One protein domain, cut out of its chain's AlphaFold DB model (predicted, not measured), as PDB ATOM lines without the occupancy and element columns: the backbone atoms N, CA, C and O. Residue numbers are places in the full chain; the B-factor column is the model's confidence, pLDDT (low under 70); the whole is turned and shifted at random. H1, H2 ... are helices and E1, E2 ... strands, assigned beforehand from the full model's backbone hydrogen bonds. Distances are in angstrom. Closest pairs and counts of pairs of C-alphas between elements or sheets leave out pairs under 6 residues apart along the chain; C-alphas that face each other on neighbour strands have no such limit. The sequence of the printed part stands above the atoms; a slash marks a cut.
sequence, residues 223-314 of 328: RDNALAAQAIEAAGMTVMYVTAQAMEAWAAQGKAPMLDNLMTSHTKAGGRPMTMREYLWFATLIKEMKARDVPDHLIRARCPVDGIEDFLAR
ATOM      1  N   ARG A 223      15.208  -5.062 -69.026       92.19
ATOM      2  CA  ARG A 223      16.658  -4.892 -68.836       92.19
ATOM      3  C   ARG A 223      16.952  -4.242 -67.488       92.19
ATOM      4  O   ARG A 223      17.756  -4.781 -66.731       92.19
ATOM      5  N   ASP A 224      16.240  -3.173 -67.151       92.25
ATOM      6  CA  ASP A 224      16.436  -2.448 -65.895       92.25
ATOM      7  C   ASP A 224      16.110  -3.328 -64.677       92.25
ATOM      8  O   ASP A 224      16.861  -3.368 -63.699       92.25
ATOM      9  N   ASN A 225      15.032  -4.119 -64.749       88.50
ATOM     10  CA  ASN A 225      14.697  -5.089 -63.706       88.50
ATOM     11  C   ASN A 225      15.731  -6.218 -63.583       88.50
ATOM     12  O   ASN A 225      16.001  -6.671 -62.469       88.50
ATOM     13  N   ALA A 226      16.320  -6.673 -64.692       91.12
ATOM     14  CA  ALA A 226      17.382  -7.676 -64.661       91.12
ATOM     15  C   ALA A 226      18.652  -7.131 -63.988       91.12
ATOM     16  O   ALA A 226      19.238  -7.820 -63.154       91.12
ATOM     17  N   LEU A 227      19.039  -5.884 -64.281       92.31
ATOM     18  CA  LEU A 227      20.151  -5.210 -63.600       92.31
ATOM     19  C   LEU A 227      19.884  -5.070 -62.097       92.31
ATOM     20  O   LEU A 227      20.750  -5.386 -61.283       92.31
ATOM     21  N   ALA A 228      18.665  -4.671 -61.719       91.25
ATOM     22  CA  ALA A 228      18.263  -4.587 -60.320       91.25
ATOM     23  C   ALA A 228      18.317  -5.954 -59.613       91.25
ATOM     24  O   ALA A 228      18.790  -6.034 -58.481       91.25
ATOM     25  N   ALA A 229      17.880  -7.035 -60.266       90.44
ATOM     26  CA  ALA A 229      17.963  -8.387 -59.713       90.44
ATOM     27  C   ALA A 229      19.420  -8.822 -59.485       90.44
ATOM     28  O   ALA A 229      19.760  -9.273 -58.393       90.44
ATOM     29  N   GLN A 230      20.299  -8.597 -60.465       92.31
ATOM     30  CA  GLN A 230      21.729  -8.881 -60.324       92.31
ATOM     31  C   GLN A 230      22.384  -8.052 -59.209       92.31
ATOM     32  O   GLN A 230      23.255  -8.552 -58.499       92.31
ATOM     33  N   ALA A 231      21.967  -6.794 -59.035       92.88
ATOM     34  CA  ALA A 231      22.433  -5.947 -57.940       92.88
ATOM     35  C   ALA A 231      21.998  -6.487 -56.569       92.88
ATOM     36  O   ALA A 231      22.793  -6.484 -55.634       92.88
ATOM     37  N   ILE A 232      20.763  -6.988 -56.451       91.12
ATOM     38  CA  ILE A 232      20.257  -7.608 -55.217       91.12
ATOM     39  C   ILE A 232      21.053  -8.872 -54.877       91.12
ATOM     40  O   ILE A 232      21.440  -9.054 -53.722       91.12
ATOM     41  N   GLU A 233      21.327  -9.728 -55.864       90.69
ATOM     42  CA  GLU A 233      22.129 -10.941 -55.667       90.69
ATOM     43  C   GLU A 233      23.562 -10.609 -55.230       90.69
ATOM     44  O   GLU A 233      24.059 -11.166 -54.248       90.69
ATOM     45  N   ALA A 234      24.206  -9.652 -55.905       90.38
ATOM     46  CA  ALA A 234      25.545  -9.193 -55.548       90.38
ATOM     47  C   ALA A 234      25.581  -8.576 -54.143       90.38
ATOM     48  O   ALA A 234      26.433  -8.939 -53.331       90.38
ATOM     49  N   ALA A 235      24.607  -7.725 -53.810       90.25
ATOM     50  CA  ALA A 235      24.478  -7.142 -52.480       90.25
ATOM     51  C   ALA A 235      24.274  -8.211 -51.399       90.25
ATOM     52  O   ALA A 235      24.838  -8.088 -50.314       90.25
ATOM     53  N   GLY A 236      23.523  -9.277 -51.699       85.69
ATOM     54  CA  GLY A 236      23.353 -10.445 -50.829       85.69
ATOM     55  C   GLY A 236      24.678 -11.096 -50.442       85.69
ATOM     56  O   GLY A 236      24.902 -11.392 -49.270       85.69
ATOM     57  N   MET A 237      25.587 -11.253 -51.402       86.62
ATOM     58  CA  MET A 237      26.915 -11.811 -51.140       86.62
ATOM     59  C   MET A 237      27.811 -10.819 -50.389       86.62
ATOM     60  O   MET A 237      28.451 -11.181 -49.398       86.62
ATOM     61  N   THR A 238      27.828  -9.556 -50.814       86.88
ATOM     62  CA  THR A 238      28.695  -8.519 -50.237       86.88
ATOM     63  C   THR A 238      28.299  -8.177 -48.798       86.88
ATOM     64  O   THR A 238      29.167  -8.046 -47.931       86.88
ATOM     65  N   VAL A 239      26.998  -8.091 -48.496       87.38
ATOM     66  CA  VAL A 239      26.524  -7.720 -47.154       87.38
ATOM     67  C   VAL A 239      26.939  -8.753 -46.112       87.38
ATOM     68  O   VAL A 239      27.235  -8.372 -44.984       87.38
ATOM     69  N   MET A 240      27.005 -10.042 -46.464       85.25
ATOM     70  CA  MET A 240      27.435 -11.090 -45.534       85.25
ATOM     71  C   MET A 240      28.874 -10.855 -45.069       85.25
ATOM     72  O   MET A 240      29.149 -10.915 -43.871       85.25
ATOM     73  N   TYR A 241      29.770 -10.520 -46.000       83.75
ATOM     74  CA  TYR A 241      31.168 -10.220 -45.697       83.75
ATOM     75  C   TYR A 241      31.309  -8.944 -44.861       83.75
ATOM     76  O   TYR A 241      31.940  -8.954 -43.805       83.75
ATOM     77  N   VAL A 242      30.647  -7.863 -45.281       82.56
ATOM     78  CA  VAL A 242      30.676  -6.574 -44.571       82.56
ATOM     79  C   VAL A 242      30.089  -6.699 -43.160       82.56
ATOM     80  O   VAL A 242      30.623  -6.135 -42.206       82.56
ATOM     81  N   THR A 243      29.014  -7.473 -43.004       82.38
ATOM     82  CA  THR A 243      28.396  -7.735 -41.698       82.38
ATOM     83  C   THR A 243      29.340  -8.517 -40.795       82.38
ATOM     84  O   THR A 243      29.489  -8.151 -39.632       82.38
ATOM     85  N   ALA A 244      30.014  -9.548 -41.315       82.00
ATOM     86  CA  ALA A 244      30.993 -10.316 -40.548       82.00
ATOM     87  C   ALA A 244      32.155  -9.431 -40.062       82.00
ATOM     88  O   ALA A 244      32.462  -9.437 -38.871       82.00
ATOM     89  N   GLN A 245      32.722  -8.598 -40.942       81.69
ATOM     90  CA  GLN A 245      33.774  -7.642 -40.574       81.69
ATOM     91  C   GLN A 245      33.306  -6.632 -39.517       81.69
ATOM     92  O   GLN A 245      34.008  -6.368 -38.541       81.69
ATOM     93  N   ALA A 246      32.098  -6.082 -39.678       79.94
ATOM     94  CA  ALA A 246      31.527  -5.149 -38.712       79.94
ATOM     95  C   ALA A 246      31.302  -5.806 -37.342       79.94
ATOM     96  O   ALA A 246      31.577  -5.190 -36.311       79.94
ATOM     97  N   MET A 247      30.837  -7.060 -37.316       80.56
ATOM     98  CA  MET A 247      30.666  -7.825 -36.082       80.56
ATOM     99  C   MET A 247      31.999  -8.108 -35.391       80.56
ATOM    100  O   MET A 247      32.091  -7.917 -34.181       80.56
ATOM    101  N   GLU A 248      33.023  -8.529 -36.133       80.81
ATOM    102  CA  GLU A 248      34.355  -8.815 -35.589       80.81
ATOM    103  C   GLU A 248      34.997  -7.559 -34.986       80.81
ATOM    104  O   GLU A 248      35.416  -7.564 -33.825       80.81
ATOM    105  N   ALA A 249      34.976  -6.441 -35.716       78.75
ATOM    106  CA  ALA A 249      35.514  -5.173 -35.232       78.75
ATOM    107  C   ALA A 249      34.751  -4.621 -34.017       78.75
ATOM    108  O   ALA A 249      35.340  -3.965 -33.154       78.75
ATOM    109  N   TRP A 250      33.442  -4.870 -33.931       80.19
ATOM    110  CA  TRP A 250      32.635  -4.468 -32.781       80.19
ATOM    111  C   TRP A 250      32.878  -5.362 -31.560       80.19
ATOM    112  O   TRP A 250      33.014  -4.859 -30.442       80.19
ATOM    113  N   ALA A 251      32.997  -6.675 -31.769       79.62
ATOM    114  CA  ALA A 251      33.333  -7.637 -30.725       79.62
ATOM    115  C   ALA A 251      34.734  -7.382 -30.146       79.62
ATOM    116  O   ALA A 251      34.911  -7.451 -28.931       79.62
ATOM    117  N   ALA A 252      35.703  -6.985 -30.979       79.75
ATOM    118  CA  ALA A 252      37.045  -6.587 -30.545       79.75
ATOM    119  C   ALA A 252      37.048  -5.387 -29.571       79.75
ATOM    120  O   ALA A 252      38.013  -5.190 -28.837       79.75
ATOM    121  N   GLN A 253      35.964  -4.602 -29.524       79.44
ATOM    122  CA  GLN A 253      35.779  -3.501 -28.569       79.44
ATOM    123  C   GLN A 253      35.100  -3.937 -27.257       79.44
ATOM    124  O   GLN A 253      34.819  -3.088 -26.413       79.44
ATOM    125  N   GLY A 254      34.797  -5.230 -27.082       73.19
ATOM    126  CA  GLY A 254      34.160  -5.774 -25.876       73.19
ATOM    127  C   GLY A 254      32.695  -5.362 -25.687       73.19
ATOM    128  O   GLY A 254      32.195  -5.371 -24.564       73.19
ATOM    129  N   LYS A 255      32.005  -4.956 -26.760       71.94
ATOM    130  CA  LYS A 255      30.634  -4.420 -26.715       71.94
ATOM    131  C   LYS A 255      29.579  -5.487 -27.037       71.94
ATOM    132  O   LYS A 255      29.837  -6.443 -27.761       71.94
ATOM    133  N   ALA A 256      28.363  -5.279 -26.525       70.88
ATOM    134  CA  ALA A 256      27.173  -6.085 -26.821       70.88
ATOM    135  C   ALA A 256      26.831  -6.098 -28.332       70.88
ATOM    136  O   ALA A 256      27.215  -5.159 -29.036       70.88
ATOM    137  N   PRO A 257      26.110  -7.119 -28.843       73.88
ATOM    138  CA  PRO A 257      25.805  -7.263 -30.270       73.88
ATOM    139  C   PRO A 257      25.174  -6.000 -30.877       73.88
ATOM    140  O   PRO A 257      24.194  -5.471 -30.367       73.88
ATOM    141  N   MET A 258      25.759  -5.522 -31.980       80.94
ATOM    142  CA  MET A 258      25.430  -4.232 -32.602       80.94
ATOM    143  C   MET A 258      24.283  -4.284 -33.610       80.94
ATOM    144  O   MET A 258      23.694  -3.251 -33.909       80.94
ATOM    145  N   LEU A 259      23.997  -5.456 -34.185       80.50
ATOM    146  CA  LEU A 259      23.174  -5.554 -35.396       80.50
ATOM    147  C   LEU A 259      21.754  -5.012 -35.224       80.50
ATOM    148  O   LEU A 259      21.200  -4.469 -36.178       80.50
ATOM    149  N   ASP A 260      21.208  -5.112 -34.016       83.25
ATOM    150  CA  ASP A 260      19.851  -4.670 -33.699       83.25
ATOM    151  C   ASP A 260      19.827  -3.292 -33.012       83.25
ATOM    152  O   ASP A 260      18.760  -2.777 -32.679       83.25
ATOM    153  N   ASN A 261      20.993  -2.650 -32.853       83.81
ATOM    154  CA  ASN A 261      21.065  -1.280 -32.360       83.81
ATOM    155  C   ASN A 261      20.478  -0.323 -33.397       83.81
ATOM    156  O   ASN A 261      20.786  -0.400 -34.589       83.81
ATOM    157  N   LEU A 262      19.660   0.611 -32.916       84.12
ATOM    158  CA  LEU A 262      19.073   1.656 -33.740       84.12
ATOM    159  C   LEU A 262      20.128   2.704 -34.116       84.12
ATOM    160  O   LEU A 262      20.789   3.294 -33.265       84.12
ATOM    161  N   MET A 263      20.232   2.957 -35.412       76.81
ATOM    162  CA  MET A 263      20.965   4.046 -36.032       76.81
ATOM    163  C   MET A 263      20.059   5.276 -36.097       76.81
ATOM    164  O   MET A 263      18.975   5.238 -36.678       76.81
ATOM    165  N   THR A 264      20.516   6.394 -35.537       72.94
ATOM    166  CA  THR A 264      19.816   7.690 -35.626       72.94
ATOM    167  C   THR A 264      20.251   8.519 -36.833       72.94
ATOM    168  O   THR A 264      19.555   9.450 -37.215       72.94
ATOM    169  N   SER A 265      21.389   8.180 -37.449       77.00
ATOM    170  CA  SER A 265      21.945   8.920 -38.594       77.00
ATOM    171  C   SER A 265      21.265   8.647 -39.940       77.00
ATOM    172  O   SER A 265      21.478   9.415 -40.864       77.00
ATOM    173  N   HIS A 266      20.508   7.553 -40.068       83.44
ATOM    174  CA  HIS A 266      19.863   7.139 -41.317       83.44
ATOM    175  C   HIS A 266      18.482   6.560 -41.001       83.44
ATOM    176  O   HIS A 266      18.346   5.773 -40.056       83.44
ATOM    177  N   THR A 267      17.469   6.924 -41.785       84.75
ATOM    178  CA  THR A 267      16.081   6.511 -41.554       84.75
ATOM    179  C   THR A 267      15.504   5.745 -42.735       84.75
ATOM    180  O   THR A 267      15.864   5.942 -43.895       84.75
ATOM    181  N   LYS A 268      14.585   4.833 -42.426       87.56
ATOM    182  CA  LYS A 268      13.676   4.250 -43.417       87.56
ATOM    183  C   LYS A 268      12.674   5.306 -43.864       87.56
ATOM    184  O   LYS A 268      12.401   6.232 -43.103       87.56
ATOM    185  N   ALA A 269      12.042   5.064 -45.008       83.88
ATOM    186  CA  ALA A 269      10.931   5.860 -45.505       83.88
ATOM    187  C   ALA A 269       9.904   6.133 -44.394       83.88
ATOM    188  O   ALA A 269       9.410   5.210 -43.733       83.88
ATOM    189  N   GLY A 270       9.605   7.414 -44.180       82.06
ATOM    190  CA  GLY A 270       8.721   7.866 -43.103       82.06
ATOM    191  C   GLY A 270       9.431   8.123 -41.769       82.06
ATOM    192  O   GLY A 270       8.775   8.098 -40.726       82.06
ATOM    193  N   GLY A 271      10.751   8.351 -41.776       83.44
ATOM    194  CA  GLY A 271      11.502   8.857 -40.623       83.44
ATOM    195  C   GLY A 271      11.754   7.850 -39.497       83.44
ATOM    196  O   GLY A 271      12.108   8.247 -38.386       83.44
ATOM    197  N   ARG A 272      11.567   6.545 -39.737       86.50
ATOM    198  CA  ARG A 272      11.827   5.517 -38.713       86.50
ATOM    199  C   ARG A 272      13.328   5.224 -38.623       86.50
ATOM    200  O   ARG A 272      13.933   4.984 -39.670       86.50
ATOM    201  N   PRO A 273      13.930   5.180 -37.420       86.00
ATOM    202  CA  PRO A 273      15.332   4.808 -37.276       86.00
ATOM    203  C   PRO A 273      15.549   3.374 -37.759       86.00
ATOM    204  O   PRO A 273      14.678   2.508 -37.634       86.00
ATOM    205  N   MET A 274      16.713   3.146 -38.343       87.00
ATOM    206  CA  MET A 274      17.089   1.884 -38.965       87.00
ATOM    207  C   MET A 274      17.964   1.071 -38.014       87.00
ATOM    208  O   MET A 274      18.721   1.663 -37.255       87.00
ATOM    209  N   THR A 275      17.914  -0.259 -38.021       88.44
ATOM    210  CA  THR A 275      18.923  -1.040 -37.281       88.44
ATOM    211  C   THR A 275      20.259  -1.044 -38.022       88.44
ATOM    212  O   THR A 275      20.309  -0.796 -39.229       88.44
ATOM    213  N   MET A 276      21.365  -1.355 -37.342       84.94
ATOM    214  CA  MET A 276      22.661  -1.485 -38.019       84.94
ATOM    215  C   MET A 276      22.628  -2.548 -39.129       84.94
ATOM    216  O   MET A 276      23.196  -2.345 -40.199       84.94
ATOM    217  N   ARG A 277      21.916  -3.659 -38.912       86.94
ATOM    218  CA  ARG A 277      21.715  -4.704 -39.926       86.94
ATOM    219  C   ARG A 277      21.048  -4.157 -41.185       86.94
ATOM    220  O   ARG A 277      21.497  -4.417 -42.297       86.94
ATOM    221  N   GLU A 278      19.975  -3.401 -41.002       89.44
ATOM    222  CA  GLU A 278      19.233  -2.790 -42.101       89.44
ATOM    223  C   GLU A 278      20.072  -1.721 -42.809       89.44
ATOM    224  O   GLU A 278      20.057  -1.657 -44.036       89.44
ATOM    225  N   TYR A 279      20.865  -0.947 -42.063       88.81
ATOM    226  CA  TYR A 279      21.784   0.038 -42.630       88.81
ATOM    227  C   TYR A 279      22.829  -0.618 -43.525       88.81
ATOM    228  O   TYR A 279      23.006  -0.193 -44.663       88.81
ATOM    229  N   LEU A 280      23.478  -1.682 -43.048       87.19
ATOM    230  CA  LEU A 280      24.461  -2.422 -43.836       87.19
ATOM    231  C   LEU A 280      23.837  -3.009 -45.106       87.19
ATOM    232  O   LEU A 280      24.447  -2.928 -46.172       87.19
ATOM    233  N   TRP A 281      22.612  -3.534 -45.019       91.06
ATOM    234  CA  TRP A 281      21.876  -4.017 -46.186       91.06
ATOM    235  C   TRP A 281      21.608  -2.906 -47.203       91.06
ATOM    236  O   TRP A 281      22.044  -3.017 -48.347       91.06
ATOM    237  N   PHE A 282      20.942  -1.821 -46.801       91.44
ATOM    238  CA  PHE A 282      20.572  -0.755 -47.732       91.44
ATOM    239  C   PHE A 282      21.787  -0.000 -48.275       91.44
ATOM    240  O   PHE A 282      21.823   0.288 -49.466       91.44
ATOM    241  N   ALA A 283      22.815   0.253 -47.459       89.75
ATOM    242  CA  ALA A 283      24.053   0.876 -47.928       89.75
ATOM    243  C   ALA A 283      24.761   0.017 -48.985       89.75
ATOM    244  O   ALA A 283      25.249   0.546 -49.983       89.75
ATOM    245  N   THR A 284      24.796  -1.305 -48.791       89.62
ATOM    246  CA  THR A 284      25.397  -2.232 -49.760       89.62
ATOM    247  C   THR A 284      24.551  -2.313 -51.029       89.62
ATOM    248  O   THR A 284      25.077  -2.165 -52.129       89.62
ATOM    249  N   LEU A 285      23.232  -2.468 -50.887       93.06
ATOM    250  CA  LEU A 285      22.311  -2.586 -52.015       93.06
ATOM    251  C   LEU A 285      22.294  -1.328 -52.888       93.06
ATOM    252  O   LEU A 285      22.393  -1.434 -54.106       93.06
ATOM    253  N   ILE A 286      22.218  -0.138 -52.288       92.94
ATOM    254  CA  ILE A 286      22.198   1.134 -53.026       92.94
ATOM    255  C   ILE A 286      23.491   1.309 -53.834       92.94
ATOM    256  O   ILE A 286      23.437   1.730 -54.989       92.94
ATOM    257  N   LYS A 287      24.645   0.936 -53.270       90.94
ATOM    258  CA  LYS A 287      25.934   0.996 -53.973       90.94
ATOM    259  C   LYS A 287      26.023   0.005 -55.123       90.94
ATOM    260  O   LYS A 287      26.439   0.397 -56.206       90.94
ATOM    261  N   GLU A 288      25.602  -1.240 -54.915       92.50
ATOM    262  CA  GLU A 288      25.566  -2.256 -55.975       92.50
ATOM    263  C   GLU A 288      24.614  -1.857 -57.108       92.50
ATOM    264  O   GLU A 288      24.944  -2.009 -58.283       92.50
ATOM    265  N   MET A 289      23.451  -1.286 -56.777       93.25
ATOM    266  CA  MET A 289      22.503  -0.797 -57.778       93.25
ATOM    267  C   MET A 289      23.070   0.395 -58.563       93.25
ATOM    268  O   MET A 289      22.950   0.418 -59.785       93.25
ATOM    269  N   LYS A 290      23.739   1.351 -57.904       91.88
ATOM    270  CA  LYS A 290      24.405   2.474 -58.590       91.88
ATOM    271  C   LYS A 290      25.598   2.027 -59.438       91.88
ATOM    272  O   LYS A 290      25.762   2.535 -60.537       91.88
ATOM    273  N   ALA A 291      26.399   1.071 -58.968       90.94
ATOM    274  CA  ALA A 291      27.554   0.550 -59.706       90.94
ATOM    275  C   ALA A 291      27.165  -0.213 -60.987       90.94
ATOM    276  O   ALA A 291      27.993  -0.386 -61.877       90.94
ATOM    277  N   ARG A 292      25.915  -0.682 -61.072       91.19
ATOM    278  CA  ARG A 292      25.341  -1.405 -62.220       91.19
ATOM    279  C   ARG A 292      24.415  -0.533 -63.070       91.19
ATOM    280  O   ARG A 292      23.620  -1.074 -63.833       91.19
ATOM    281  N   ASP A 293      24.486   0.787 -62.895       92.44
ATOM    282  CA  ASP A 293      23.688   1.781 -63.618       92.44
ATOM    283  C   ASP A 293      22.167   1.548 -63.530       92.44
ATOM    284  O   ASP A 293      21.414   1.840 -64.461       92.44
ATOM    285  N   VAL A 294      21.677   1.026 -62.398       92.75
ATOM    286  CA  VAL A 294      20.236   0.847 -62.192       92.75
ATOM    287  C   VAL A 294      19.561   2.221 -62.064       92.75
ATOM    288  O   VAL A 294      20.006   3.044 -61.259       92.75
ATOM    289  N   PRO A 295      18.451   2.479 -62.779       92.12
ATOM    290  CA  PRO A 295      17.741   3.752 -62.700       92.12
ATOM    291  C   PRO A 295      17.282   4.137 -61.284       92.12
ATOM    292  O   PRO A 295      16.722   3.324 -60.545       92.12
ATOM    293  N   ASP A 296      17.395   5.423 -60.942       90.50
ATOM    294  CA  ASP A 296      17.079   5.961 -59.607       90.50
ATOM    295  C   ASP A 296      15.663   5.657 -59.117       90.50
ATOM    296  O   ASP A 296      15.440   5.451 -57.921       90.50
ATOM    297  N   HIS A 297      14.688   5.626 -60.025       88.75
ATOM    298  CA  HIS A 297      13.307   5.311 -59.675       88.75
ATOM    299  C   HIS A 297      13.158   3.855 -59.198       88.75
ATOM    300  O   HIS A 297      12.398   3.601 -58.262       88.75
ATOM    301  N   LEU A 298      13.930   2.916 -59.760       90.81
ATOM    302  CA  LEU A 298      13.985   1.530 -59.290       90.81
ATOM    303  C   LEU A 298      14.764   1.409 -57.982       90.81
ATOM    304  O   LEU A 298      14.342   0.661 -57.102       90.81
ATOM    305  N   ILE A 299      15.848   2.173 -57.809       92.12
ATOM    306  CA  ILE A 299      16.583   2.225 -56.535       92.12
ATOM    307  C   ILE A 299      15.648   2.681 -55.411       92.12
ATOM    308  O   ILE A 299      15.548   2.003 -54.392       92.12
ATOM    309  N   ARG A 300      14.888   3.764 -55.618       90.12
ATOM    310  CA  ARG A 300      13.887   4.265 -54.654       90.12
ATOM    311  C   ARG A 300      12.785   3.251 -54.362       90.12
ATOM    312  O   ARG A 300      12.378   3.106 -53.215       90.12
ATOM    313  N   ALA A 301      12.308   2.542 -55.385       88.94
ATOM    314  CA  ALA A 301      11.273   1.527 -55.214       88.94
ATOM    315  C   ALA A 301      11.761   0.315 -54.399       88.94
ATOM    316  O   ALA A 301      10.983  -0.284 -53.657       88.94
ATOM    317  N   ARG A 302      13.040  -0.061 -54.533       87.25
ATOM    318  CA  ARG A 302      13.633  -1.229 -53.855       87.25
ATOM    319  C   ARG A 302      14.270  -0.891 -52.505       87.25
ATOM    320  O   ARG A 302      14.346  -1.762 -51.643       87.25
ATOM    321  N   CYS A 303      14.684   0.358 -52.310       91.00
ATOM    322  CA  CYS A 303      15.311   0.863 -51.093       91.00
ATOM    323  C   CYS A 303      14.434   1.967 -50.484       91.00
ATOM    324  O   CYS A 303      14.663   3.147 -50.759       91.00
ATOM    325  N   PRO A 304      13.427   1.618 -49.661       88.88
ATOM    326  CA  PRO A 304      12.546   2.593 -49.026       88.88
ATOM    327  C   PRO A 304      13.262   3.270 -47.847       88.88
ATOM    328  O   PRO A 304      12.965   3.001 -46.680       88.88
ATOM    329  N   VAL A 305      14.231   4.130 -48.151       90.19
ATOM    330  CA  VAL A 305      15.032   4.902 -47.191       90.19
ATOM    331  C   VAL A 305      14.960   6.390 -47.518       90.19
ATOM    332  O   VAL A 305      14.820   6.769 -48.683       90.19
ATOM    333  N   ASP A 306      15.054   7.231 -46.493       85.56
ATOM    334  CA  ASP A 306      15.157   8.677 -46.687       85.56
ATOM    335  C   ASP A 306      16.625   9.036 -46.973       85.56
ATOM    336  O   ASP A 306      17.530   8.447 -46.385       85.56
ATOM    337  N   GLY A 307      16.875   9.989 -47.880       84.62
ATOM    338  CA  GLY A 307      18.238  10.465 -48.160       84.62
ATOM    339  C   GLY A 307      19.149   9.419 -48.817       84.62
ATOM    340  O   GLY A 307      20.238   9.157 -48.325       84.62
ATOM    341  N   ILE A 308      18.735   8.820 -49.945       85.50
ATOM    342  CA  ILE A 308      19.514   7.784 -50.670       85.50
ATOM    343  C   ILE A 308      20.971   8.200 -50.934       85.50
ATOM    344  O   ILE A 308      21.871   7.368 -50.837       85.50
ATOM    345  N   GLU A 309      21.211   9.477 -51.228       84.56
ATOM    346  CA  GLU A 309      22.556  10.001 -51.497       84.56
ATOM    347  C   GLU A 309      23.494   9.890 -50.279       84.56
ATOM    348  O   GLU A 309      24.697   9.671 -50.437       84.56
ATOM    349  N   ASP A 310      22.959   9.929 -49.055       81.56
ATOM    350  CA  ASP A 310      23.749   9.819 -47.821       81.56
ATOM    351  C   ASP A 310      24.390   8.427 -47.675       81.56
ATOM    352  O   ASP A 310      25.476   8.278 -47.106       81.56
ATOM    353  N   PHE A 311      23.767   7.402 -48.269       81.81
ATOM    354  CA  PHE A 311      24.282   6.030 -48.303       81.81
ATOM    355  C   PHE A 311      25.426   5.845 -49.314       81.81
ATOM    356  O   PHE A 311      26.180   4.873 -49.216       81.81
ATOM    357  N   LEU A 312      25.584   6.773 -50.263       76.56
ATOM    358  CA  LEU A 312      26.642   6.753 -51.277       76.56
ATOM    359  C   LEU A 312      27.900   7.497 -50.821       76.56
ATOM    360  O   LEU A 312      29.004   7.119 -51.206       76.56
ATOM    361  N   ALA A 313      27.751   8.505 -49.959       68.56
ATOM    362  CA  ALA A 313      28.844   9.374 -49.524       68.56
ATOM    363  C   ALA A 313      29.854   8.719 -48.557       68.56
ATOM    364  O   ALA A 313      30.946   9.251 -48.357       68.56
ATOM    365  N   ARG A 314      29.518   7.584 -47.926       60.50
ATOM    366  CA  ARG A 314      30.384   6.911 -46.941       60.50
ATOM    367  C   ARG A 314      30.820   5.542 -47.429       60.50
ATOM    368  O   ARG A 314      29.982   4.666 -47.620       60.50
TER     369      ARG A 314
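Overview. This is residues 223 to 314 of the 328 residues of an uncharacterized protein of Gluconacetobacter sacchari (UniProt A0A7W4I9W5). One long helix, H1, runs nearly the whole length of the model, and a second helix, H2, packs slantwise on one side of it. On the side of H2 away from H1 sit three small parts: the hairpin E1 and E2 by its first residues, the short helix H4 by its middle, and H3 towards its last residues. The printed part has 92 residues, with four named helices and two named strands in the order H1, E1, E2, H2, H3, H4; the sheet, E1 - E2, is antiparallel, and the class is mostly helix. It is compact, with a radius of gyration of the C-alphas of 13.7 A, yet elongated, spanning 46 by 28 by 19 A.

Along the chain. Find C-alpha 223 at (16.658, -4.892, -68.836); from there H1, residues 223 to 251, runs 41.7 A to C-alpha 251 at (33.333, -7.637, -30.725), with a kink of 29 degrees near residue 238. Next come strand E1, residues 262 to 268, 11.4 A long, and strand E2, residues 272 to 275, 9.8 A. H2, residues 276 to 291, follows at once and measures 22.3 A. Then look for H3, residues 296 to 302, 9.8 A, and H4, residues 308 to 311, 5.6 A, which ends at C-alpha 311 at (24.282, 6.030, -48.303).

Arrangement. Start at Ala 235 and Leu 285, whose C-alphas, the closest of H1 and H2, are 5.1 A apart: the two helices touch, at a steep tilt of 40 degrees, opposite ways. H1 only just touches H3, with 3 pairs of C-alphas within 8 A and residues 225 to 228 alone; the closest are Ala 228 and Leu 298, 7.5 A. H2 touches H4 with residues 282 to 287 alone, closest at the C-alphas of Ala 283 and Phe 311, 5.2 A. H2 and H3 are close but not clearly touching, the C-alphas of Ile 286 and Ile 299 being closest at 6.7 A. In the hairpin E1 and E2, look for N 263 and O 274 at 2.7 A and N 268 and O 272 at 2.8 A, both within hydrogen-bond range. The closest C-alphas of E1 and H2 are those of Met 263 and Met 276, 6.1 A. E1 and H4 are near each other, with 6 pairs of C-alphas within 10 A, while H1 and H4 are apart. In H2 and H3 every O i to N i+4 pair is within hydrogen-bond range, in H1 23 of 25, and H4 is too short for such a pair.

Size, cuts and confidence. The two farthest C-alphas, those of Arg 223 and Gly 254, are 46.4 A apart. The printed part has no cut and no long link; H1 to E1 is short, with 10 residues, and the others are tight. The mean pLDDT of the printed part is 85.6, and residues 313 to 314 are under 70.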